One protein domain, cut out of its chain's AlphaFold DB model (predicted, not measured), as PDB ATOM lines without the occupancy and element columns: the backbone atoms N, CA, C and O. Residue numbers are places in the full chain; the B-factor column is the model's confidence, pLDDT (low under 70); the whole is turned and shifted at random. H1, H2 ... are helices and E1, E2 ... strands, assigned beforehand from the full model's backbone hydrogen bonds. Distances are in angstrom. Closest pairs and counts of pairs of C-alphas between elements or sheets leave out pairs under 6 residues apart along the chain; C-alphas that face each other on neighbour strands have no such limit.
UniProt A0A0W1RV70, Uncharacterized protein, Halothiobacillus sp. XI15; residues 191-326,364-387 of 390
ATOM      1  N   ASN A 191     223.087 204.766 164.744       90.56
ATOM      2  CA  ASN A 191     223.912 203.769 164.044       90.56
ATOM      3  C   ASN A 191     224.959 204.418 163.121       90.56
ATOM      4  O   ASN A 191     225.949 203.781 162.761       90.56
ATOM      5  N   LEU A 192     224.775 205.690 162.762       89.12
ATOM      6  CA  LEU A 192     225.755 206.499 162.052       89.12
ATOM      7  C   LEU A 192     227.088 206.653 162.797       89.12
ATOM      8  O   LEU A 192     228.111 206.854 162.147       89.12
ATOM      9  N   ALA A 193     227.118 206.461 164.117       90.38
ATOM     10  CA  ALA A 193     228.355 206.391 164.895       90.38
ATOM     11  C   ALA A 193     229.281 205.255 164.438       90.38
ATOM     12  O   ALA A 193     230.491 205.335 164.600       90.38
ATOM     13  N   ARG A 194     228.728 204.215 163.800       89.31
ATOM     14  CA  ARG A 194     229.493 203.105 163.211       89.31
ATOM     15  C   ARG A 194     230.026 203.423 161.812       89.31
ATOM     16  O   ARG A 194     230.605 202.554 161.157       89.31
ATOM     17  N   SER A 195     229.781 204.630 161.301       89.69
ATOM     18  CA  SER A 195     230.334 205.057 160.019       89.69
ATOM     19  C   SER A 195     231.858 205.207 160.108       89.69
ATOM     20  O   SER A 195     232.405 205.412 161.190       89.69
ATOM     21  N   PRO A 196     232.590 205.081 158.983       91.81
ATOM     22  CA  PRO A 196     234.029 205.312 158.992       91.81
ATOM     23  C   PRO A 196     234.351 206.702 159.548       91.81
ATOM     24  O   PRO A 196     233.723 207.669 159.126       91.81
ATOM     25  N   GLN A 197     235.382 206.822 160.392       90.31
ATOM     26  CA  GLN A 197     235.732 208.092 161.048       90.31
ATOM     27  C   GLN A 197     235.878 209.272 160.070       90.31
ATOM     28  O   GLN A 197     235.524 210.393 160.403       90.31
ATOM     29  N   ALA A 198     236.320 209.029 158.829       91.50
ATOM     30  CA  ALA A 198     236.410 210.061 157.792       91.50
ATOM     31  C   ALA A 198     235.065 210.744 157.459       91.50
ATOM     32  O   ALA A 198     235.059 211.889 157.015       91.50
ATOM     33  N   VAL A 199     233.936 210.052 157.650       94.00
ATOM     34  CA  VAL A 199     232.584 210.606 157.473       94.00
ATOM     35  C   VAL A 199     232.265 211.582 158.603       94.00
ATOM     36  O   VAL A 199     231.855 212.706 158.322       94.00
ATOM     37  N   LEU A 200     232.511 211.178 159.854       92.94
ATOM     38  CA  LEU A 200     232.327 212.036 161.028       92.94
ATOM     39  C   LEU A 200     233.264 213.248 160.980       92.94
ATOM     40  O   LEU A 200     232.809 214.365 161.171       92.94
ATOM     41  N   SER A 201     234.535 213.067 160.611       93.00
ATOM     42  CA  SER A 201     235.481 214.181 160.464       93.00
ATOM     43  C   SER A 201     235.044 215.199 159.408       93.00
ATOM     44  O   SER A 201     235.148 216.394 159.643       93.00
ATOM     45  N   HIS A 202     234.517 214.759 158.262       95.06
ATOM     46  CA  HIS A 202     234.041 215.697 157.241       95.06
ATOM     47  C   HIS A 202     232.802 216.487 157.694       95.06
ATOM     48  O   HIS A 202     232.656 217.668 157.371       95.06
ATOM     49  N   ALA A 203     231.907 215.838 158.439       95.50
ATOM     50  CA  ALA A 203     230.754 216.504 159.027       95.50
ATOM     51  C   ALA A 203     231.168 217.486 160.127       95.50
ATOM     52  O   ALA A 203     230.644 218.594 160.172       95.50
ATOM     53  N   LEU A 204     232.159 217.119 160.946       93.12
ATOM     54  CA  LEU A 204     232.761 218.019 161.923       93.12
ATOM     55  C   LEU A 204     233.348 219.258 161.241       93.12
ATOM     56  O   LEU A 204     233.031 220.365 161.655       93.12
ATOM     57  N   ASP A 205     234.132 219.091 160.173       93.12
ATOM     58  CA  ASP A 205     234.692 220.221 159.418       93.12
ATOM     59  C   ASP A 205     233.582 221.163 158.921       93.12
ATOM     60  O   ASP A 205     233.690 222.376 159.055       93.12
ATOM     61  N   THR A 206     232.476 220.612 158.411       93.69
ATOM     62  CA  THR A 206     231.330 221.403 157.922       93.69
ATOM     63  C   THR A 206     230.633 222.166 159.055       93.69
ATOM     64  O   THR A 206     230.278 223.341 158.907       93.69
ATOM     65  N   ALA A 207     230.458 221.512 160.203       91.88
ATOM     66  CA  ALA A 207     229.866 222.110 161.390       91.88
ATOM     67  C   ALA A 207     230.752 223.232 161.956       91.88
ATOM     68  O   ALA A 207     230.267 224.327 162.231       91.88
ATOM     69  N   LEU A 208     232.061 222.986 162.068       90.19
ATOM     70  CA  LEU A 208     233.040 223.964 162.541       90.19
ATOM     71  C   LEU A 208     233.196 225.141 161.573       90.19
ATOM     72  O   LEU A 208     233.310 226.272 162.034       90.19
ATOM     73  N   ASP A 209     233.147 224.909 160.259       90.19
ATOM     74  CA  ASP A 209     233.135 225.978 159.254       90.19
ATOM     75  C   ASP A 209     231.908 226.884 159.424       90.19
ATOM     76  O   ASP A 209     232.021 228.101 159.278       90.19
ATOM     77  N   THR A 210     230.751 226.309 159.770       89.00
ATOM     78  CA  THR A 210     229.531 227.071 160.068       89.00
ATOM     79  C   THR A 210     229.686 227.860 161.365       89.00
ATOM     80  O   THR A 210     229.429 229.057 161.371       89.00
ATOM     81  N   ILE A 211     230.169 227.228 162.440       87.44
ATOM     82  CA  ILE A 211     230.444 227.887 163.730       87.44
ATOM     83  C   ILE A 211     231.449 229.031 163.573       87.44
ATOM     84  O   ILE A 211     231.294 230.078 164.190       87.44
ATOM     85  N   ALA A 212     232.455 228.880 162.713       86.69
ATOM     86  CA  ALA A 212     233.463 229.905 162.467       86.69
ATOM     87  C   ALA A 212     232.913 231.174 161.784       86.69
ATOM     88  O   ALA A 212     233.629 232.177 161.724       86.69
ATOM     89  N   LEU A 213     231.681 231.144 161.261       85.44
ATOM     90  CA  LEU A 213     230.995 232.335 160.755       85.44
ATOM     91  C   LEU A 213     230.465 233.230 161.879       85.44
ATOM     92  O   LEU A 213     230.180 234.394 161.602       85.44
ATOM     93  N   ASP A 214     230.349 232.704 163.103       81.75
ATOM     94  CA  ASP A 214     229.769 233.413 164.238       81.75
ATOM     95  C   ASP A 214     230.507 234.725 164.517       81.75
ATOM     96  O   ASP A 214     231.711 234.754 164.801       81.75
ATOM     97  N   ALA A 215     229.771 235.828 164.418       71.31
ATOM     98  CA  ALA A 215     230.317 237.162 164.612       71.31
ATOM     99  C   ALA A 215     230.522 237.505 166.094       71.31
ATOM    100  O   ALA A 215     231.413 238.299 166.418       71.31
ATOM    101  N   ASP A 216     229.720 236.906 166.977       69.56
ATOM    102  CA  ASP A 216     229.685 237.240 168.400       69.56
ATOM    103  C   ASP A 216     230.619 236.354 169.239       69.56
ATOM    104  O   ASP A 216     230.976 236.716 170.365       69.56
ATOM    105  N   GLY A 217     231.072 235.228 168.677       68.94
ATOM    106  CA  GLY A 217     231.940 234.254 169.340       68.94
ATOM    107  C   GLY A 217     231.261 233.551 170.517       68.94
ATOM    108  O   GLY A 217     231.949 233.061 171.415       68.94
ATOM    109  N   VAL A 218     229.928 233.552 170.544       71.38
ATOM    110  CA  VAL A 218     229.091 232.956 171.584       71.38
ATOM    111  C   VAL A 218     228.100 232.035 170.897       71.38
ATOM    112  O   VAL A 218     227.163 232.493 170.246       71.38
ATOM    113  N   LEU A 219     228.272 230.730 171.106       75.12
ATOM    114  CA  LEU A 219     227.340 229.745 170.583       75.12
ATOM    115  C   LEU A 219     225.950 229.944 171.177       75.12
ATOM    116  O   LEU A 219     225.759 229.951 172.395       75.12
ATOM    117  N   GLN A 220     224.982 230.062 170.279       78.31
ATOM    118  CA  GLN A 220     223.572 230.059 170.605       78.31
ATOM    119  C   GLN A 220     222.972 228.739 170.151       78.31
ATOM    120  O   GLN A 220     223.471 228.068 169.251       78.31
ATOM    121  N   PHE A 221     221.893 228.359 170.803       77.19
ATOM    122  CA  PHE A 221     221.056 227.241 170.440       77.19
ATOM    123  C   PHE A 221     219.625 227.768 170.238       77.19
ATOM    124  O   PHE A 221     219.307 228.913 170.556       77.19
ATOM    125  N   ASP A 222     218.738 226.990 169.651       73.56
ATOM    126  CA  ASP A 222     217.328 227.355 169.607       73.56
ATOM    127  C   ASP A 222     216.507 226.563 170.622       73.56
ATOM    128  O   ASP A 222     217.011 225.739 171.384       73.56
ATOM    129  N   ALA A 223     215.206 226.824 170.598       62.97
ATOM    130  CA  ALA A 223     214.169 226.090 171.306       62.97
ATOM    131  C   ALA A 223     214.290 224.558 171.240       62.97
ATOM    132  O   ALA A 223     213.858 223.870 172.159       62.97
ATOM    133  N   GLY A 224     214.812 224.035 170.129       63.72
ATOM    134  CA  GLY A 224     214.983 222.610 169.880       63.72
ATOM    135  C   GLY A 224     216.427 222.150 170.056       63.72
ATOM    136  O   GLY A 224     216.794 221.135 169.474       63.72
ATOM    137  N   GLY A 225     217.267 222.907 170.768       70.06
ATOM    138  CA  GLY A 225     218.652 222.525 171.044       70.06
ATOM    139  C   GLY A 225     219.556 222.495 169.808       70.06
ATOM    140  O   GLY A 225     220.633 221.906 169.857       70.06
ATOM    141  N   ARG A 226     219.159 223.114 168.687       78.12
ATOM    142  CA  ARG A 226     220.010 223.210 167.489       78.12
ATOM    143  C   ARG A 226     220.949 224.389 167.623       78.12
ATOM    144  O   ARG A 226     220.493 225.473 167.962       78.12
ATOM    145  N   VAL A 227     222.219 224.215 167.269       83.25
ATOM    146  CA  VAL A 227     223.188 225.319 167.246       83.25
ATOM    147  C   VAL A 227     222.768 226.357 166.200       83.25
ATOM    148  O   VAL A 227     222.534 226.017 165.037       83.25
ATOM    149  N   VAL A 228     222.686 227.616 166.625       85.69
ATOM    150  CA  VAL A 228     222.353 228.795 165.823       85.69
ATOM    151  C   VAL A 228     223.586 229.682 165.732       85.69
ATOM    152  O   VAL A 228     224.208 230.004 166.743       85.69
ATOM    153  N   VAL A 229     223.928 230.082 164.511       85.38
ATOM    154  CA  VAL A 229     225.076 230.938 164.216       85.38
ATOM    155  C   VAL A 229     224.603 232.146 163.422       85.38
ATOM    156  O   VAL A 229     223.974 231.981 162.377       85.38
ATOM    157  N   GLU A 230     224.907 233.349 163.898       87.62
ATOM    158  CA  GLU A 230     224.657 234.593 163.167       87.62
ATOM    159  C   GLU A 230     225.979 235.130 162.610       87.62
ATOM    160  O   GLU A 230     226.945 235.345 163.346       87.62
ATOM    161  N   ASP A 231     226.046 235.315 161.292       86.19
ATOM    162  CA  ASP A 231     227.237 235.876 160.659       86.19
ATOM    163  C   ASP A 231     227.331 237.404 160.818       86.19
ATOM    164  O   ASP A 231     226.412 238.084 161.273       86.19
ATOM    165  N   ALA A 232     228.461 237.982 160.398       86.19
ATOM    166  CA  ALA A 232     228.698 239.424 160.508       86.19
ATOM    167  C   ALA A 232     227.735 240.290 159.668       86.19
ATOM    168  O   ALA A 232     227.655 241.503 159.887       86.19
ATOM    169  N   ASP A 233     227.033 239.688 158.706       85.38
ATOM    170  CA  ASP A 233     226.034 240.332 157.856       85.38
ATOM    171  C   ASP A 233     224.596 240.143 158.406       85.38
ATOM    172  O   ASP A 233     223.638 240.651 157.810       85.38
ATOM    173  N   GLY A 234     224.437 239.465 159.551       82.81
ATOM    174  CA  GLY A 234     223.159 239.175 160.205       82.81
ATOM    175  C   GLY A 234     222.391 238.003 159.584       82.81
ATOM    176  O   GLY A 234     221.165 237.924 159.706       82.81
ATOM    177  N   VAL A 235     223.068 237.123 158.841       87.06
ATOM    178  CA  VAL A 235     222.480 235.898 158.288       87.06
ATOM    179  C   VAL A 235     222.552 234.790 159.330       87.06
ATOM    180  O   VAL A 235     223.615 234.475 159.854       87.06
ATOM    181  N   ILE A 236     221.400 234.170 159.586       87.19
ATOM    182  CA  ILE A 236     221.262 233.087 160.558       87.19
ATOM    183  C   ILE A 236     221.440 231.733 159.862       87.19
ATOM    184  O   ILE A 236     220.728 231.411 158.905       87.19
ATOM    185  N   TYR A 237     222.350 230.929 160.397       86.44
ATOM    186  CA  TYR A 237     222.607 229.536 160.056       86.44
ATOM    187  C   TYR A 237     222.209 228.640 161.230       86.44
ATOM    188  O   TYR A 237     222.323 229.027 162.390       86.44
ATOM    189  N   THR A 238     221.749 227.426 160.933       86.44
ATOM    190  CA  THR A 238     221.406 226.426 161.950       86.44
ATOM    191  C   THR A 238     222.035 225.091 161.599       86.44
ATOM    192  O   THR A 238     221.919 224.660 160.450       86.44
ATOM    193  N   ILE A 239     222.632 224.417 162.578       87.31
ATOM    194  CA  ILE A 239     223.181 223.070 162.403       87.31
ATOM    195  C   ILE A 239     222.070 222.057 162.678       87.31
ATOM    196  O   ILE A 239     221.778 221.705 163.820       87.31
ATOM    197  N   ASP A 240     221.410 221.605 161.614       81.62
ATOM    198  CA  ASP A 240     220.257 220.700 161.677       81.62
ATOM    199  C   ASP A 240     220.561 219.282 161.165       81.62
ATOM    200  O   ASP A 240     219.703 218.397 161.246       81.62
ATOM    201  N   SER A 241     221.778 219.048 160.659       89.81
ATOM    202  CA  SER A 241     222.226 217.746 160.176       89.81
ATOM    203  C   SER A 241     222.552 216.824 161.349       89.81
ATOM    204  O   SER A 241     223.407 217.146 162.180       89.81
ATOM    205  N   PRO A 242     221.944 215.631 161.418       91.50
ATOM    206  CA  PRO A 242     222.195 214.755 162.568       91.50
ATOM    207  C   PRO A 242     223.569 214.096 162.535       91.50
ATOM    208  O   PRO A 242     224.097 213.727 163.575       91.50
ATOM    209  N   LEU A 243     224.200 214.043 161.358       93.44
ATOM    210  CA  LEU A 243     225.605 213.664 161.242       93.44
ATOM    211  C   LEU A 243     226.541 214.749 161.799       93.44
ATOM    212  O   LEU A 243     227.528 214.416 162.442       93.44
ATOM    213  N   GLU A 244     226.236 216.026 161.554       94.19
ATOM    214  CA  GLU A 244     227.025 217.154 162.071       94.19
ATOM    215  C   GLU A 244     226.890 217.255 163.590       94.19
ATOM    216  O   GLU A 244     227.897 217.353 164.280       94.19
ATOM    217  N   ASN A 245     225.671 217.115 164.116       92.94
ATOM    218  CA  ASN A 245     225.424 217.081 165.557       92.94
ATOM    219  C   ASN A 245     226.128 215.894 166.242       92.94
ATOM    220  O   ASN A 245     226.749 216.074 167.286       92.94
ATOM    221  N   LEU A 246     226.133 214.703 165.624       94.94
ATOM    222  CA  LEU A 246     226.864 213.545 166.155       94.94
ATOM    223  C   LEU A 246     228.386 213.760 166.153       94.94
ATOM    224  O   LEU A 246     229.079 213.335 167.076       94.94
ATOM    225  N   ALA A 247     228.912 214.400 165.111       94.44
ATOM    226  CA  ALA A 247     230.335 214.692 165.005       94.44
ATOM    227  C   ALA A 247     230.771 215.781 166.001       94.44
ATOM    228  O   ALA A 247     231.822 215.642 166.626       94.44
ATOM    229  N   LEU A 248     229.944 216.815 166.199       92.38
ATOM    230  CA  LEU A 248     230.133 217.820 167.247       92.38
ATOM    231  C   LEU A 248     230.085 217.187 168.639       92.38
ATOM    232  O   LEU A 248     230.938 217.495 169.460       92.38
ATOM    233  N   TYR A 249     229.143 216.272 168.888       94.25
ATOM    234  CA  TYR A 249     229.074 215.515 170.137       94.25
ATOM    235  C   TYR A 249     230.381 214.755 170.412       94.25
ATOM    236  O   TYR A 249     230.963 214.897 171.487       94.25
ATOM    237  N   GLN A 250     230.881 213.998 169.425       93.69
ATOM    238  CA  GLN A 250     232.141 213.260 169.553       93.69
ATOM    239  C   GLN A 250     233.323 214.195 169.859       93.69
ATOM    240  O   GLN A 250     234.101 213.910 170.767       93.69
ATOM    241  N   ASP A 251     233.470 215.297 169.118       91.25
ATOM    242  CA  ASP A 251     234.564 216.257 169.322       91.25
ATOM    243  C   ASP A 251     234.465 216.968 170.680       91.25
ATOM    244  O   ASP A 251     235.470 217.090 171.378       91.25
ATOM    245  N   ALA A 252     233.260 217.374 171.093       89.88
ATOM    246  CA  ALA A 252     233.019 218.045 172.365       89.88
ATOM    247  C   ALA A 252     233.379 217.156 173.562       89.88
ATOM    248  O   ALA A 252     234.183 217.557 174.402       89.88
ATOM    249  N   VAL A 253     232.857 215.925 173.611       89.81
ATOM    250  CA  VAL A 253     233.148 214.991 174.713       89.81
ATOM    251  C   VAL A 253     234.626 214.599 174.732       89.81
ATOM    252  O   VAL A 253     235.229 214.539 175.800       89.81
ATOM    253  N   ALA A 254     235.248 214.391 173.567       88.62
ATOM    254  CA  ALA A 254     236.676 214.087 173.502       88.62
ATOM    255  C   ALA A 254     237.544 215.217 174.083       88.62
ATOM    256  O   ALA A 254     238.517 214.937 174.779       88.62
ATOM    257  N   ARG A 255     237.194 216.487 173.831       84.06
ATOM    258  CA  ARG A 255     237.908 217.645 174.400       84.06
ATOM    259  C   ARG A 255     237.687 217.797 175.899       84.06
ATOM    260  O   ARG A 255     238.645 218.116 176.594       84.06
ATOM    261  N   LEU A 256     236.460 217.562 176.368       81.50
ATOM    262  CA  LEU A 256     236.127 217.579 177.795       81.50
ATOM    263  C   LEU A 256     236.918 216.503 178.558       81.50
ATOM    264  O   LEU A 256     237.452 216.778 179.626       81.50
ATOM    265  N   ASN A 257     237.069 215.307 177.979       77.88
ATOM    266  CA  ASN A 257     237.841 214.218 178.585       77.88
ATOM    267  C   ASN A 257     239.358 214.475 178.629       77.88
ATOM    268  O   ASN A 257     240.035 213.961 179.515       77.88
ATOM    269  N   ASP A 258     239.914 215.230 177.677       72.69
ATOM    270  CA  ASP A 258     241.362 215.502 177.603       72.69
ATOM    271  C   ASP A 258     241.803 216.640 178.559       72.69
ATOM    272  O   ASP A 258     242.985 216.983 178.592       72.69
ATOM    273  N   ASP A 259     240.871 217.225 179.340       62.03
ATOM    274  CA  ASP A 259     241.094 218.319 180.316       62.03
ATOM    275  C   ASP A 259     242.012 219.423 179.753       62.03
ATOM    276  O   ASP A 259     242.938 219.935 180.394       62.03
ATOM    277  N   VAL A 260     241.821 219.748 178.469       56.56
ATOM    278  CA  VAL A 260     242.646 220.743 177.782       56.56
ATOM    279  C   VAL A 260     242.109 222.128 178.122       56.56
ATOM    280  O   VAL A 260     241.266 222.676 177.407       56.56
ATOM    281  N   ASP A 261     242.650 222.705 179.201       45.22
ATOM    282  CA  ASP A 261     242.422 224.083 179.656       45.22
ATOM    283  C   ASP A 261     242.251 225.069 178.475       45.22
ATOM    284  O   ASP A 261     243.195 225.363 177.728       45.22
ATOM    285  N   GLY A 262     241.047 225.638 178.337       49.56
ATOM    286  CA  GLY A 262     240.759 226.752 177.422       49.56
ATOM    287  C   GLY A 262     240.390 226.386 175.978       49.56
ATOM    288  O   GLY A 262     240.462 227.262 175.114       49.56
ATOM    289  N   ASN A 263     239.997 225.138 175.706       50.19
ATOM    290  CA  ASN A 263     239.571 224.660 174.380       50.19
ATOM    291  C   ASN A 263     238.122 224.118 174.345       50.19
ATOM    292  O   ASN A 263     237.711 223.477 173.375       50.19
ATOM    293  N   GLU A 264     237.349 224.352 175.404       61.28
ATOM    294  CA  GLU A 264     235.962 223.901 175.516       61.28
ATOM    295  C   GLU A 264     235.038 224.851 174.753       61.28
ATOM    296  O   GLU A 264     234.543 225.847 175.276       61.28
ATOM    297  N   THR A 265     234.824 224.553 173.473       68.44
ATOM    298  CA  THR A 265     233.758 225.188 172.683       68.44
ATOM    299  C   THR A 265     232.371 224.842 173.244       68.44
ATOM    300  O   THR A 265     231.435 225.618 173.073       68.44
ATOM    301  N   PHE A 266     232.249 223.698 173.924       77.56
ATOM    302  CA  PHE A 266     231.008 223.167 174.479       77.56
ATOM    303  C   PHE A 266     231.201 222.729 175.932       77.56
ATOM    304  O   PHE A 266     232.247 222.172 176.262       77.56
ATOM    305  N   THR A 267     230.183 222.928 176.769       82.06
ATOM    306  CA  THR A 267     230.104 222.333 178.113       82.06
ATOM    307  C   THR A 267     229.443 220.956 178.062       82.06
ATOM    308  O   THR A 267     228.775 220.618 177.082       82.06
ATOM    309  N   LEU A 268     229.578 220.161 179.128       81.25
ATOM    310  CA  LEU A 268     228.923 218.852 179.227       81.25
ATOM    311  C   LEU A 268     227.387 218.960 179.136       81.25
ATOM    312  O   LEU A 268     226.731 218.116 178.540       81.25
ATOM    313  N   GLU A 269     226.802 220.036 179.656       80.44
ATOM    314  CA  GLU A 269     225.365 220.323 179.538       80.44
ATOM    315  C   GLU A 269     224.938 220.725 178.124       80.44
ATOM    316  O   GLU A 269     223.750 220.822 177.862       80.44
ATOM    317  N   GLN A 270     225.870 221.022 177.220       85.31
ATOM    318  CA  GLN A 270     225.556 221.310 175.818       85.31
ATOM    319  C   GLN A 270     225.701 220.063 174.942       85.31
ATOM    320  O   GLN A 270     225.136 220.009 173.848       85.31
ATOM    321  N   THR A 271     226.437 219.044 175.401       90.00
ATOM    322  CA  THR A 271     226.605 217.802 174.639       90.00
ATOM    323  C   THR A 271     225.339 216.951 174.624       90.00
ATOM    324  O   THR A 271     225.149 216.193 173.671       90.00
ATOM    325  N   ASP A 272     224.448 217.106 175.608       90.62
ATOM    326  CA  ASP A 272     223.146 216.429 175.631       90.62
ATOM    327  C   ASP A 272     222.272 216.829 174.430       90.62
ATOM    328  O   ASP A 272     221.687 215.985 173.760       90.62
ATOM    329  N   SER A 273     222.282 218.110 174.074       89.06
ATOM    330  CA  SER A 273     221.467 218.716 173.032       89.06
ATOM    331  C   SER A 273     222.014 218.347 171.659       89.06
ATOM    332  O   SER A 273     221.251 218.017 170.753       89.06
ATOM    333  N   LEU A 274     223.345 218.298 171.526       92.19
ATOM    334  CA  LEU A 274     224.013 217.763 170.338       92.19
ATOM    335  C   LEU A 274     223.660 216.285 170.126       92.19
ATOM    336  O   LEU A 274     223.341 215.871 169.010       92.19
ATOM    337  N   LEU A 275     223.674 215.485 171.194       93.94
ATOM    338  CA  LEU A 275     223.315 214.077 171.107       93.94
ATOM    339  C   LEU A 275     221.823 213.885 170.779       93.94
ATOM    340  O   LEU A 275     221.488 213.085 169.903       93.94
ATOM    341  N   ALA A 276     220.933 214.655 171.403       92.38
ATOM    342  CA  ALA A 276     219.500 214.644 171.119       92.38
ATOM    343  C   ALA A 276     219.205 215.043 169.661       92.38
ATOM    344  O   ALA A 276     218.453 214.363 168.961       92.38
ATOM    345  N   ALA A 277     219.864 216.085 169.144       90.25
ATOM    346  CA  ALA A 277     219.734 216.515 167.751       90.25
ATOM    347  C   ALA A 277     220.288 215.486 166.743       90.25
ATOM    348  O   ALA A 277     219.809 215.398 165.604       90.25
ATOM    349  N   ALA A 278     221.275 214.683 167.149       92.69
ATOM    350  CA  ALA A 278     221.793 213.563 166.366       92.69
ATOM    351  C   ALA A 278     220.832 212.355 166.322       92.69
ATOM    352  O   ALA A 278     220.837 211.584 165.353       92.69
ATOM    353  N   ALA A 279     220.012 212.185 167.359       92.62
ATOM    354  CA  ALA A 279     219.152 211.027 167.534       92.62
ATOM    355  C   ALA A 279     217.965 210.969 166.547       92.62
ATOM    356  O   ALA A 279     217.715 211.844 165.700       92.62
ATOM    357  N   SER A 280     217.248 209.844 166.584       89.00
ATOM    358  CA  SER A 280     215.960 209.710 165.901       89.00
ATOM    359  C   SER A 280     214.907 210.517 166.628       89.00
ATOM    360  O   SER A 280     214.779 210.369 167.829       89.00
ATOM    361  N   LYS A 281     214.126 211.312 165.887       83.69
ATOM    362  CA  LYS A 281     213.046 212.148 166.439       83.69
ATOM    363  C   LYS A 281     211.909 211.346 167.059       83.69
ATOM    364  O   LYS A 281     211.085 211.934 167.724       83.69
ATOM    365  N   PHE A 282     211.822 210.064 166.726       80.31
ATOM    366  CA  PHE A 282     210.800 209.157 167.213       80.31
ATOM    367  C   PHE A 282     211.565 208.048 167.918       80.31
ATOM    368  O   PHE A 282     212.152 207.198 167.244       80.31
ATOM    369  N   GLY A 283     211.665 208.131 169.236       84.62
ATOM    370  CA  GLY A 283     212.474 207.218 170.029       84.62
ATOM    371  C   GLY A 283     212.859 207.831 171.365       84.62
ATOM    372  O   GLY A 283     212.551 208.987 171.639       84.62
ATOM    373  N   ASN A 284     213.558 207.034 172.168       91.00
ATOM    374  CA  ASN A 284     214.022 207.438 173.486       91.00
ATOM    375  C   ASN A 284     215.530 207.212 173.589       91.00
ATOM    376  O   ASN A 284     216.067 206.274 172.991       91.00
ATOM    377  N   VAL A 285     216.206 208.018 174.399       93.44
ATOM    378  CA  VAL A 285     217.625 207.847 174.717       93.44
ATOM    379  C   VAL A 285     217.764 207.191 176.088       93.44
ATOM    380  O   VAL A 285     217.409 207.758 177.115       93.44
ATOM    381  N   SER A 286     218.306 205.973 176.116       94.44
ATOM    382  CA  SER A 286     218.570 205.243 177.361       94.44
ATOM    383  C   SER A 286     220.019 205.394 177.828       94.44
ATOM    384  O   SER A 286     220.920 205.700 177.044       94.44
ATOM    385  N   LEU A 287     220.270 205.107 179.109       94.94
ATOM    386  CA  LEU A 287     221.625 205.048 179.667       94.94
ATOM    387  C   LEU A 287     222.525 204.085 178.879       94.94
ATOM    388  O   LEU A 287     223.650 204.436 178.527       94.94
ATOM    389  N   ASP A 288     222.024 202.888 178.562       93.75
ATOM    390  CA  ASP A 288     222.762 201.923 177.748       93.75
ATOM    391  C   ASP A 288     223.096 202.479 176.364       93.75
ATOM    392  O   ASP A 288     224.217 202.297 175.895       93.75
ATOM    393  N   MET A 289     222.161 203.195 175.730       94.50
ATOM    394  CA  MET A 289     222.404 203.832 174.439       94.50
ATOM    395  C   MET A 289     223.557 204.830 174.521       94.50
ATOM    396  O   MET A 289     224.467 204.747 173.702       94.50
ATOM    397  N   VAL A 290     223.559 205.722 175.518       95.12
ATOM    398  CA  VAL A 290     224.635 206.708 175.714       95.12
ATOM    399  C   VAL A 290     225.979 206.012 175.919       95.12
ATOM    400  O   VAL A 290     226.949 206.316 175.225       95.12
ATOM    401  N   VAL A 291     226.049 205.038 176.833       93.00
ATOM    402  CA  VAL A 291     227.320 204.375 177.158       93.00
ATOM    403  C   VAL A 291     227.845 203.570 175.973       93.00
ATOM    404  O   VAL A 291     229.031 203.651 175.650       93.00
ATOM    405  N   TYR A 292     226.982 202.826 175.281       92.81
ATOM    406  CA  TYR A 292     227.385 202.095 174.084       92.81
ATOM    407  C   TYR A 292     227.783 203.024 172.944       92.81
ATOM    408  O   TYR A 292     228.756 202.735 172.250       92.81
ATOM    409  N   LEU A 293     227.079 204.141 172.755       94.31
ATOM    410  CA  LEU A 293     227.440 205.134 171.753       94.31
ATOM    411  C   LEU A 293     228.832 205.709 172.031       94.31
ATOM    412  O   LEU A 293     229.652 205.772 171.117       94.31
ATOM    413  N   ASN A 294     229.126 206.039 173.289       92.94
ATOM    414  CA  ASN A 294     230.440 206.524 173.705       92.94
ATOM    415  C   ASN A 294     231.535 205.493 173.435       92.94
ATOM    416  O   ASN A 294     232.599 205.843 172.928       92.94
ATOM    417  N   THR A 295     231.264 204.211 173.675       90.12
ATOM    418  CA  THR A 295     232.187 203.135 173.299       90.12
ATOM    419  C   THR A 295     232.382 203.053 171.781       90.12
ATOM    420  O   THR A 295     233.515 202.964 171.314       90.12
ATOM    421  N   ILE A 296     231.305 203.106 170.989       90.69
ATOM    422  CA  ILE A 296     231.363 203.013 169.518       90.69
ATOM    423  C   ILE A 296     232.155 204.183 168.919       90.69
ATOM    424  O   ILE A 296     232.931 203.984 167.986       90.69
ATOM    425  N   LEU A 297     231.981 205.387 169.465       91.44
ATOM    426  CA  LEU A 297     232.690 206.597 169.049       91.44
ATOM    427  C   LEU A 297     234.143 206.656 169.555       91.44
ATOM    428  O   LEU A 297     234.864 207.591 169.202       91.44
ATOM    429  N   GLY A 298     234.578 205.686 170.366       89.31
ATOM    430  CA  GLY A 298     235.918 205.651 170.955       89.31
ATOM    431  C   GLY A 298     236.143 206.687 172.061       89.31
ATOM    432  O   GLY A 298     237.285 207.064 172.304       89.31
ATOM    433  N   LEU A 299     235.068 207.165 172.695       89.69
ATOM    434  CA  LEU A 299     235.104 208.116 173.811       89.69
ATOM    435  C   LEU A 299     235.369 207.419 175.149       89.69
ATOM    436  O   LEU A 299     236.050 207.980 176.000       89.69
ATOM    437  N   ASN A 300     234.872 206.189 175.313       87.94
ATOM    438  CA  ASN A 300     235.315 205.314 176.396       87.94
ATOM    439  C   ASN A 300     236.649 204.688 175.978       87.94
ATOM    440  O   ASN A 300     236.729 204.047 174.924       87.94
ATOM    441  N   THR A 301     237.692 204.879 176.780       82.31
ATOM    442  CA  THR A 301     239.037 204.380 176.470       82.31
ATOM    443  C   THR A 301     239.366 203.147 177.301       82.31
ATOM    444  O   THR A 301     238.660 202.802 178.242       82.31
ATOM    445  N   THR A 302     240.404 202.403 176.927       77.88
ATOM    446  CA  THR A 302     240.863 201.244 177.703       77.88
ATOM    447  C   THR A 302     242.308 201.463 178.091       77.88
ATOM    448  O   THR A 302     243.155 201.700 177.228       77.88
ATOM    449  N   ALA A 303     242.586 201.379 179.386       77.31
ATOM    450  CA  ALA A 303     243.932 201.405 179.918       77.31
ATOM    451  C   ALA A 303     244.691 200.112 179.570       77.31
ATOM    452  O   ALA A 303     244.104 199.071 179.266       77.31
ATOM    453  N   ASP A 304     246.022 200.158 179.662       74.75
ATOM    454  CA  ASP A 304     246.900 199.017 179.356       74.75
ATOM    455  C   ASP A 304     246.621 197.772 180.227       74.75
ATOM    456  O   ASP A 304     247.004 196.658 179.864       74.75
ATOM    457  N   ASP A 305     245.978 197.946 181.384       73.25
ATOM    458  CA  ASP A 305     245.593 196.866 182.299       73.25
ATOM    459  C   ASP A 305     244.215 196.251 181.992       73.25
ATOM    460  O   ASP A 305     243.783 195.332 182.689       73.25
ATOM    461  N   GLY A 306     243.553 196.715 180.928       70.19
ATOM    462  CA  GLY A 306     242.219 196.275 180.527       70.19
ATOM    463  C   GLY A 306     241.081 197.005 181.237       70.19
ATOM    464  O   GLY A 306     239.924 196.694 180.966       70.19
ATOM    465  N   THR A 307     241.372 197.974 182.111       76.50
ATOM    466  CA  THR A 307     240.342 198.817 182.728       76.50
ATOM    467  C   THR A 307     239.742 199.740 181.678       76.50
ATOM    468  O   THR A 307     240.471 200.398 180.936       76.50
ATOM    469  N   VAL A 308     238.415 199.797 181.611       80.19
ATOM    470  CA  VAL A 308     237.712 200.756 180.758       80.19
ATOM    471  C   VAL A 308     237.568 202.063 181.522       80.19
ATOM    472  O   VAL A 308     237.018 202.077 182.618       80.19
ATOM    473  N   ASP A 309     238.056 203.139 180.926       84.94
ATOM    474  CA  ASP A 309     237.859 204.503 181.386       84.94
ATOM    475  C   ASP A 309     236.655 205.087 180.641       84.94
ATOM    476  O   ASP A 309     236.702 205.337 179.430       84.94
ATOM    477  N   TYR A 310     235.533 205.184 181.349       87.50
ATOM    478  CA  TYR A 310     234.288 205.711 180.805       87.50
ATOM    479  C   TYR A 310     234.302 207.239 180.826       87.50
ATOM    480  O   TYR A 310     234.969 207.847 181.659       87.50
ATOM    481  N   VAL A 311     233.532 207.864 179.929       88.75
ATOM    482  CA  VAL A 311     233.276 209.313 179.992       88.75
ATOM    483  C   VAL A 311     232.808 209.685 181.403       88.75
ATOM    484  O   VAL A 311     231.827 209.117 181.893       88.75
ATOM    485  N   ASP A 312     233.494 210.633 182.048       88.75
ATOM    486  CA  ASP A 312     233.155 211.050 183.408       88.75
ATOM    487  C   ASP A 312     231.882 211.900 183.405       88.75
ATOM    488  O   ASP A 312     231.882 213.094 183.107       88.75
ATOM    489  N   LEU A 313     230.774 211.248 183.746       90.38
ATOM    490  CA  LEU A 313     229.470 211.876 183.916       90.38
ATOM    491  C   LEU A 313     229.094 212.020 185.393       90.38
ATOM    492  O   LEU A 313     228.010 212.512 185.686       90.38
ATOM    493  N   ALA A 314     229.947 211.608 186.337       90.19
ATOM    494  CA  ALA A 314     229.562 211.437 187.739       90.19
ATOM    495  C   ALA A 314     229.170 212.754 188.429       90.19
ATOM    496  O   ALA A 314     228.390 212.749 189.382       90.19
ATOM    497  N   ALA A 315     229.701 213.884 187.959       88.62
ATOM    498  CA  ALA A 315     229.365 215.211 188.468       88.62
ATOM    499  C   ALA A 315     228.102 215.823 187.832       88.62
ATOM    500  O   ALA A 315     227.643 216.868 188.297       88.62
ATOM    501  N   TYR A 316     227.550 215.202 186.786       91.62
ATOM    502  CA  TYR A 316     226.375 215.710 186.085       91.62
ATOM    503  C   TYR A 316     225.133 215.644 186.980       91.62
ATOM    504  O   TYR A 316     224.933 214.678 187.716       91.62
ATOM    505  N   SER A 317     224.280 216.662 186.913       94.06
ATOM    506  CA  SER A 317     223.002 216.684 187.624       94.06
ATOM    507  C   SER A 317     221.960 217.359 186.754       94.06
ATOM    508  O   SER A 317     222.214 218.406 186.160       94.06
ATOM    509  N   TYR A 318     220.787 216.743 186.684       94.19
ATOM    510  CA  TYR A 318     219.682 217.190 185.860       94.19
ATOM    511  C   TYR A 318     218.400 217.271 186.679       94.19
ATOM    512  O   TYR A 318     218.033 216.333 187.388       94.19
ATOM    513  N   ASP A 319     217.690 218.383 186.528       94.62
ATOM    514  CA  ASP A 319     216.332 218.572 187.022       94.62
ATOM    515  C   ASP A 319     215.494 219.182 185.896       94.62
ATOM    516  O   ASP A 319     215.744 220.307 185.463       94.62
ATOM    517  N   ARG A 320     214.482 218.441 185.435       93.38
ATOM    518  CA  ARG A 320     213.600 218.849 184.333       93.38
ATOM    519  C   ARG A 320     212.893 220.168 184.617       93.38
ATOM    520  O   ARG A 320     212.680 220.978 183.720       93.38
ATOM    521  N   THR A 321     212.506 220.399 185.871       92.56
ATOM    522  CA  THR A 321     211.797 221.631 186.226       92.56
ATOM    523  C   THR A 321     212.727 222.823 186.072       92.56
ATOM    524  O   THR A 321     212.340 223.822 185.476       92.56
ATOM    525  N   ALA A 322     213.957 222.709 186.569       91.19
ATOM    526  CA  ALA A 322     214.981 223.732 186.421       91.19
ATOM    527  C   ALA A 322     215.366 223.951 184.949       91.19
ATOM    528  O   ALA A 322     215.464 225.099 184.523       91.19
ATOM    529  N   ALA A 323     215.514 222.871 184.177       87.94
ATOM    530  CA  ALA A 323     215.836 222.897 182.750       87.94
ATOM    531  C   ALA A 323     214.802 223.674 181.912       87.94
ATOM    532  O   ALA A 323     215.164 224.447 181.024       87.94
ATOM    533  N   TYR A 324     213.512 223.516 182.233       88.56
ATOM    534  CA  TYR A 324     212.399 224.134 181.499       88.56
ATOM    535  C   TYR A 324     211.724 225.297 182.241       88.56
ATOM    536  O   TYR A 324     210.547 225.605 182.022       88.56
ATOM    537  N   THR A 325     212.485 225.976 183.093       87.81
ATOM    538  CA  THR A 325     212.139 227.266 183.703       87.81
ATOM    539  C   THR A 325     213.093 228.332 183.158       87.81
ATOM    540  O   THR A 325     214.199 227.999 182.767       87.81
ATOM    541  N   ASP A 326     212.678 229.594 183.057       83.00
ATOM    542  CA  ASP A 326     213.536 230.712 182.652       83.00
ATOM    543  C   ASP A 326     214.368 231.276 183.825       83.00
ATOM    544  O   ASP A 326     214.206 230.903 184.991       83.00
ATOM    545  N   ALA A 364     214.187 214.110 187.766       95.88
ATOM    546  CA  ALA A 364     215.538 214.522 188.105       95.88
ATOM    547  C   ALA A 364     216.434 213.286 188.188       95.88
ATOM    548  O   ALA A 364     215.969 212.195 188.537       95.88
ATOM    549  N   GLY A 365     217.712 213.463 187.887       94.44
ATOM    550  CA  GLY A 365     218.703 212.402 187.920       94.44
ATOM    551  C   GLY A 365     220.106 212.972 188.043       94.44
ATOM    552  O   GLY A 365     220.379 214.078 187.586       94.44
ATOM    553  N   ASP A 366     220.994 212.191 188.640       95.62
ATOM    554  CA  ASP A 366     222.409 212.523 188.759       95.62
ATOM    555  C   ASP A 366     223.240 211.552 187.917       95.62
ATOM    556  O   ASP A 366     222.782 210.461 187.548       95.62
ATOM    557  N   GLY A 367     224.474 211.943 187.625       94.69
ATOM    558  CA  GLY A 367     225.433 211.114 186.924       94.69
ATOM    559  C   GLY A 367     225.063 210.810 185.479       94.69
ATOM    560  O   GLY A 367     224.320 211.536 184.816       94.69
ATOM    561  N   ALA A 368     225.519 209.647 185.025       94.81
ATOM    562  CA  ALA A 368     225.200 209.093 183.720       94.81
ATOM    563  C   ALA A 368     223.683 208.905 183.494       94.81
ATOM    564  O   ALA A 368     223.196 209.129 182.386       94.81
ATOM    565  N   THR A 369     222.910 208.561 184.531       95.38
ATOM    566  CA  THR A 369     221.439 208.476 184.431       95.38
ATOM    567  C   THR A 369     220.809 209.850 184.240       95.38
ATOM    568  O   THR A 369     219.918 209.998 183.407       95.38
ATOM    569  N   GLY A 370     221.281 210.859 184.979       95.56
ATOM    570  CA  GLY A 370     220.864 212.250 184.790       95.56
ATOM    571  C   GLY A 370     221.183 212.763 183.387       95.56
ATOM    572  O   GLY A 370     220.342 213.403 182.766       95.56
ATOM    573  N   TYR A 371     222.356 212.417 182.856       95.94
ATOM    574  CA  TYR A 371     222.767 212.778 181.499       95.94
ATOM    575  C   TYR A 371     221.879 212.136 180.424       95.94
ATOM    576  O   TYR A 371     221.417 212.817 179.504       95.94
ATOM    577  N   ALA A 372     221.598 210.835 180.550       96.12
ATOM    578  CA  ALA A 372     220.696 210.136 179.638       96.12
ATOM    579  C   ALA A 372     219.277 210.724 179.686       96.12
ATOM    580  O   ALA A 372     218.697 210.969 178.635       96.12
ATOM    581  N   LEU A 373     218.765 211.026 180.885       95.81
ATOM    582  CA  LEU A 373     217.472 211.691 181.071       95.81
ATOM    583  C   LEU A 373     217.442 213.088 180.430       95.81
ATOM    584  O   LEU A 373     216.482 213.415 179.747       95.81
ATOM    585  N   SER A 374     218.496 213.888 180.609       94.88
ATOM    586  CA  SER A 374     218.627 215.218 179.990       94.88
ATOM    587  C   SER A 374     218.577 215.137 178.464       94.88
ATOM    588  O   SER A 374     217.854 215.885 177.808       94.88
ATOM    589  N   THR A 375     219.305 214.169 177.901       94.69
ATOM    590  CA  THR A 375     219.348 213.918 176.456       94.69
ATOM    591  C   THR A 375     217.991 213.446 175.928       94.69
ATOM    592  O   THR A 375     217.546 213.905 174.877       94.69
ATOM    593  N   ASP A 376     217.326 212.536 176.645       95.19
ATOM    594  CA  ASP A 376     215.995 212.043 176.288       95.19
ATOM    595  C   ASP A 376     214.957 213.168 176.331       95.19
ATOM    596  O   ASP A 376     214.230 213.373 175.366       95.19
ATOM    597  N   ASP A 377     214.952 213.977 177.389       93.88
ATOM    598  CA  ASP A 377     214.038 215.111 177.517       93.88
ATOM    599  C   ASP A 377     214.250 216.143 176.399       93.88
ATOM    600  O   ASP A 377     213.278 216.632 175.819       93.88
ATOM    601  N   ALA A 378     215.505 216.451 176.052       91.50
ATOM    602  CA  ALA A 378     215.816 217.312 174.913       91.50
ATOM    603  C   ALA A 378     215.298 216.713 173.593       91.50
ATOM    604  O   ALA A 378     214.767 217.436 172.746       91.50
ATOM    605  N   LEU A 379     215.384 215.388 173.428       91.69
ATOM    606  CA  LEU A 379     214.826 214.694 172.272       91.69
ATOM    607  C   LEU A 379     213.293 214.795 172.222       91.69
ATOM    608  O   LEU A 379     212.757 215.088 171.155       91.69
ATOM    609  N   GLN A 380     212.595 214.630 173.349       91.94
ATOM    610  CA  GLN A 380     211.134 214.770 173.414       91.94
ATOM    611  C   GLN A 380     210.681 216.190 173.034       91.94
ATOM    612  O   GLN A 380     209.697 216.375 172.318       91.94
ATOM    613  N   VAL A 381     211.432 217.219 173.441       89.62
ATOM    614  CA  VAL A 381     211.167 218.605 173.017       89.62
ATOM    615  C   VAL A 381     211.410 218.786 171.516       89.62
ATOM    616  O   VAL A 381     210.620 219.445 170.834       89.62
ATOM    617  N   ILE A 382     212.467 218.179 170.968       87.38
ATOM    618  CA  ILE A 382     212.723 218.172 169.523       87.38
ATOM    619  C   ILE A 382     211.579 217.489 168.776       87.38
ATOM    620  O   ILE A 382     211.130 218.027 167.762       87.38
ATOM    621  N   GLU A 383     211.115 216.328 169.237       88.19
ATOM    622  CA  GLU A 383     209.973 215.618 168.658       88.19
ATOM    623  C   GLU A 383     208.748 216.529 168.627       88.19
ATOM    624  O   GLU A 383     208.192 216.774 167.553       88.19
ATOM    625  N   PHE A 384     208.426 217.135 169.772       87.94
ATOM    626  CA  PHE A 384     207.300 218.043 169.919       87.94
ATOM    627  C   PHE A 384     207.359 219.210 168.925       87.94
ATOM    628  O   PHE A 384     206.411 219.463 168.192       87.94
ATOM    629  N   ILE A 385     208.499 219.901 168.821       83.25
ATOM    630  CA  ILE A 385     208.645 221.053 167.912       83.25
ATOM    631  C   ILE A 385     208.490 220.647 166.437       83.25
ATOM    632  O   ILE A 385     208.083 221.454 165.591       83.25
ATOM    633  N   HIS A 386     208.839 219.406 166.100       78.38
ATOM    634  CA  HIS A 386     208.769 218.902 164.734       78.38
ATOM    635  C   HIS A 386     207.419 218.303 164.361       78.38
ATOM    636  O   HIS A 386     207.159 218.135 163.162       78.38
ATOM    637  N   GLU A 387     206.567 218.001 165.336       78.12
ATOM    638  CA  GLU A 387     205.204 217.583 165.080       78.12
ATOM    639  C   GLU A 387     204.315 218.830 164.901       78.12
ATOM    640  O   GLU A 387     204.171 219.658 165.793       78.12
TER     641      GLU A 387
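What this domain is: This is residues 191 to 326 and 364 to 387 of the 390 residues of an uncharacterized protein of Halothiobacillus sp. XI15 (UniProt A0A0W1RV70). What is the main picture? A core hairpin of two helices, H3 and H4, lies between H2, which crosses H3, and H7, which crosses H4 steeply, while H5 meets H7 nearly at right angles. The small strand hairpin E1 and E2 lies at one end of the longest axis, the loop round Asp 305 makes the other end, and the strand pair E3 and E4 packs on H7. What is it made of? The printed part has 160 residues, with seven named helices and four named strands in the order H1 H2 E1 E2 H3 H4 H5 E3 H6 E4 H7; the class is mostly helix, as helices hold 80 and strands 13 of the 93 residues in named elements, and both two-stranded sheets, E1 - E2 and E3 - E4, are antiparallel. The whole is compact, with a radius of gyration of the C-alphas of 15.6 A, and spans 53 by 35 by 30 A.

Where its parts are: Where does the printed part begin? H1 is residues 191 to 194, with C-alpha 191 at (223.912, 203.769, 164.044), and H2 is residues 197 to 211, 20.7 A long. What follows? Strands E1, residues 227 to 230, and E2, residues 236 to 238, come before H3, residues 242 to 257, 22.4 A long. H4 is residues 268 to 278, 15.6 A, and H5 is residues 287 to 296, 14.2 A. How does it end? E3 is residues 317 to 319, H6 residues 320 to 323 and E4 residues 364 to 366. H7, residues 367 to 386, is 28.8 A long and ends with C-alpha 386 at (208.769, 218.902, 164.734).

How they stand to each other: How do the helices stand? H1 and H5 only just touch, with 3 pairs of C-alphas within 8 A, the closest Ala 193 and Ile 296 at 6.5 A. H2 touches H3 about perpendicular, at 89 degrees, with closest C-alphas Ala 203 and Glu 244, 4.9 A. H3 and H4 form a helical hairpin at a shallow tilt of 23 degrees, opposite ways, with closest C-alphas Pro 242 and Ala 278, 4.0 A. What does H7 touch? It touches H4 at a steep tilt of 44 degrees, the same way, with closest C-alphas Asp 272 and Thr 375, 4.6 A. With residues 368 to 373 alone it touches H5, about perpendicular at 84 degrees, with closest C-alphas Leu 287 and Ala 372, 5.2 A. What does the backbone show? In the hairpin E1 and E2, N 229 and O 237 are 2.9 A apart, and between E3 and E4, N 318 and O 365 are 2.8 A apart, both within hydrogen-bond range. Every O i to N i+4 pair is within range in H2, H3, H5 and H7, but 5 of 7 in H4; H1 and H6 are too short for such a pair.

The domain as a whole: How large is it? The two C-alphas farthest apart, those of Asp 233 and Asp 305, are 53.6 A apart. Where is the cut, and which links are long? Residues 327 to 363 are not printed, and C-alphas 326 and 364 are 17.2 A apart across the cut. The links H2 to E1 and H5 to E3 are long. Where is confidence low? Residues 216 to 217, 223 to 224 and 259 to 265 have pLDDT under 70.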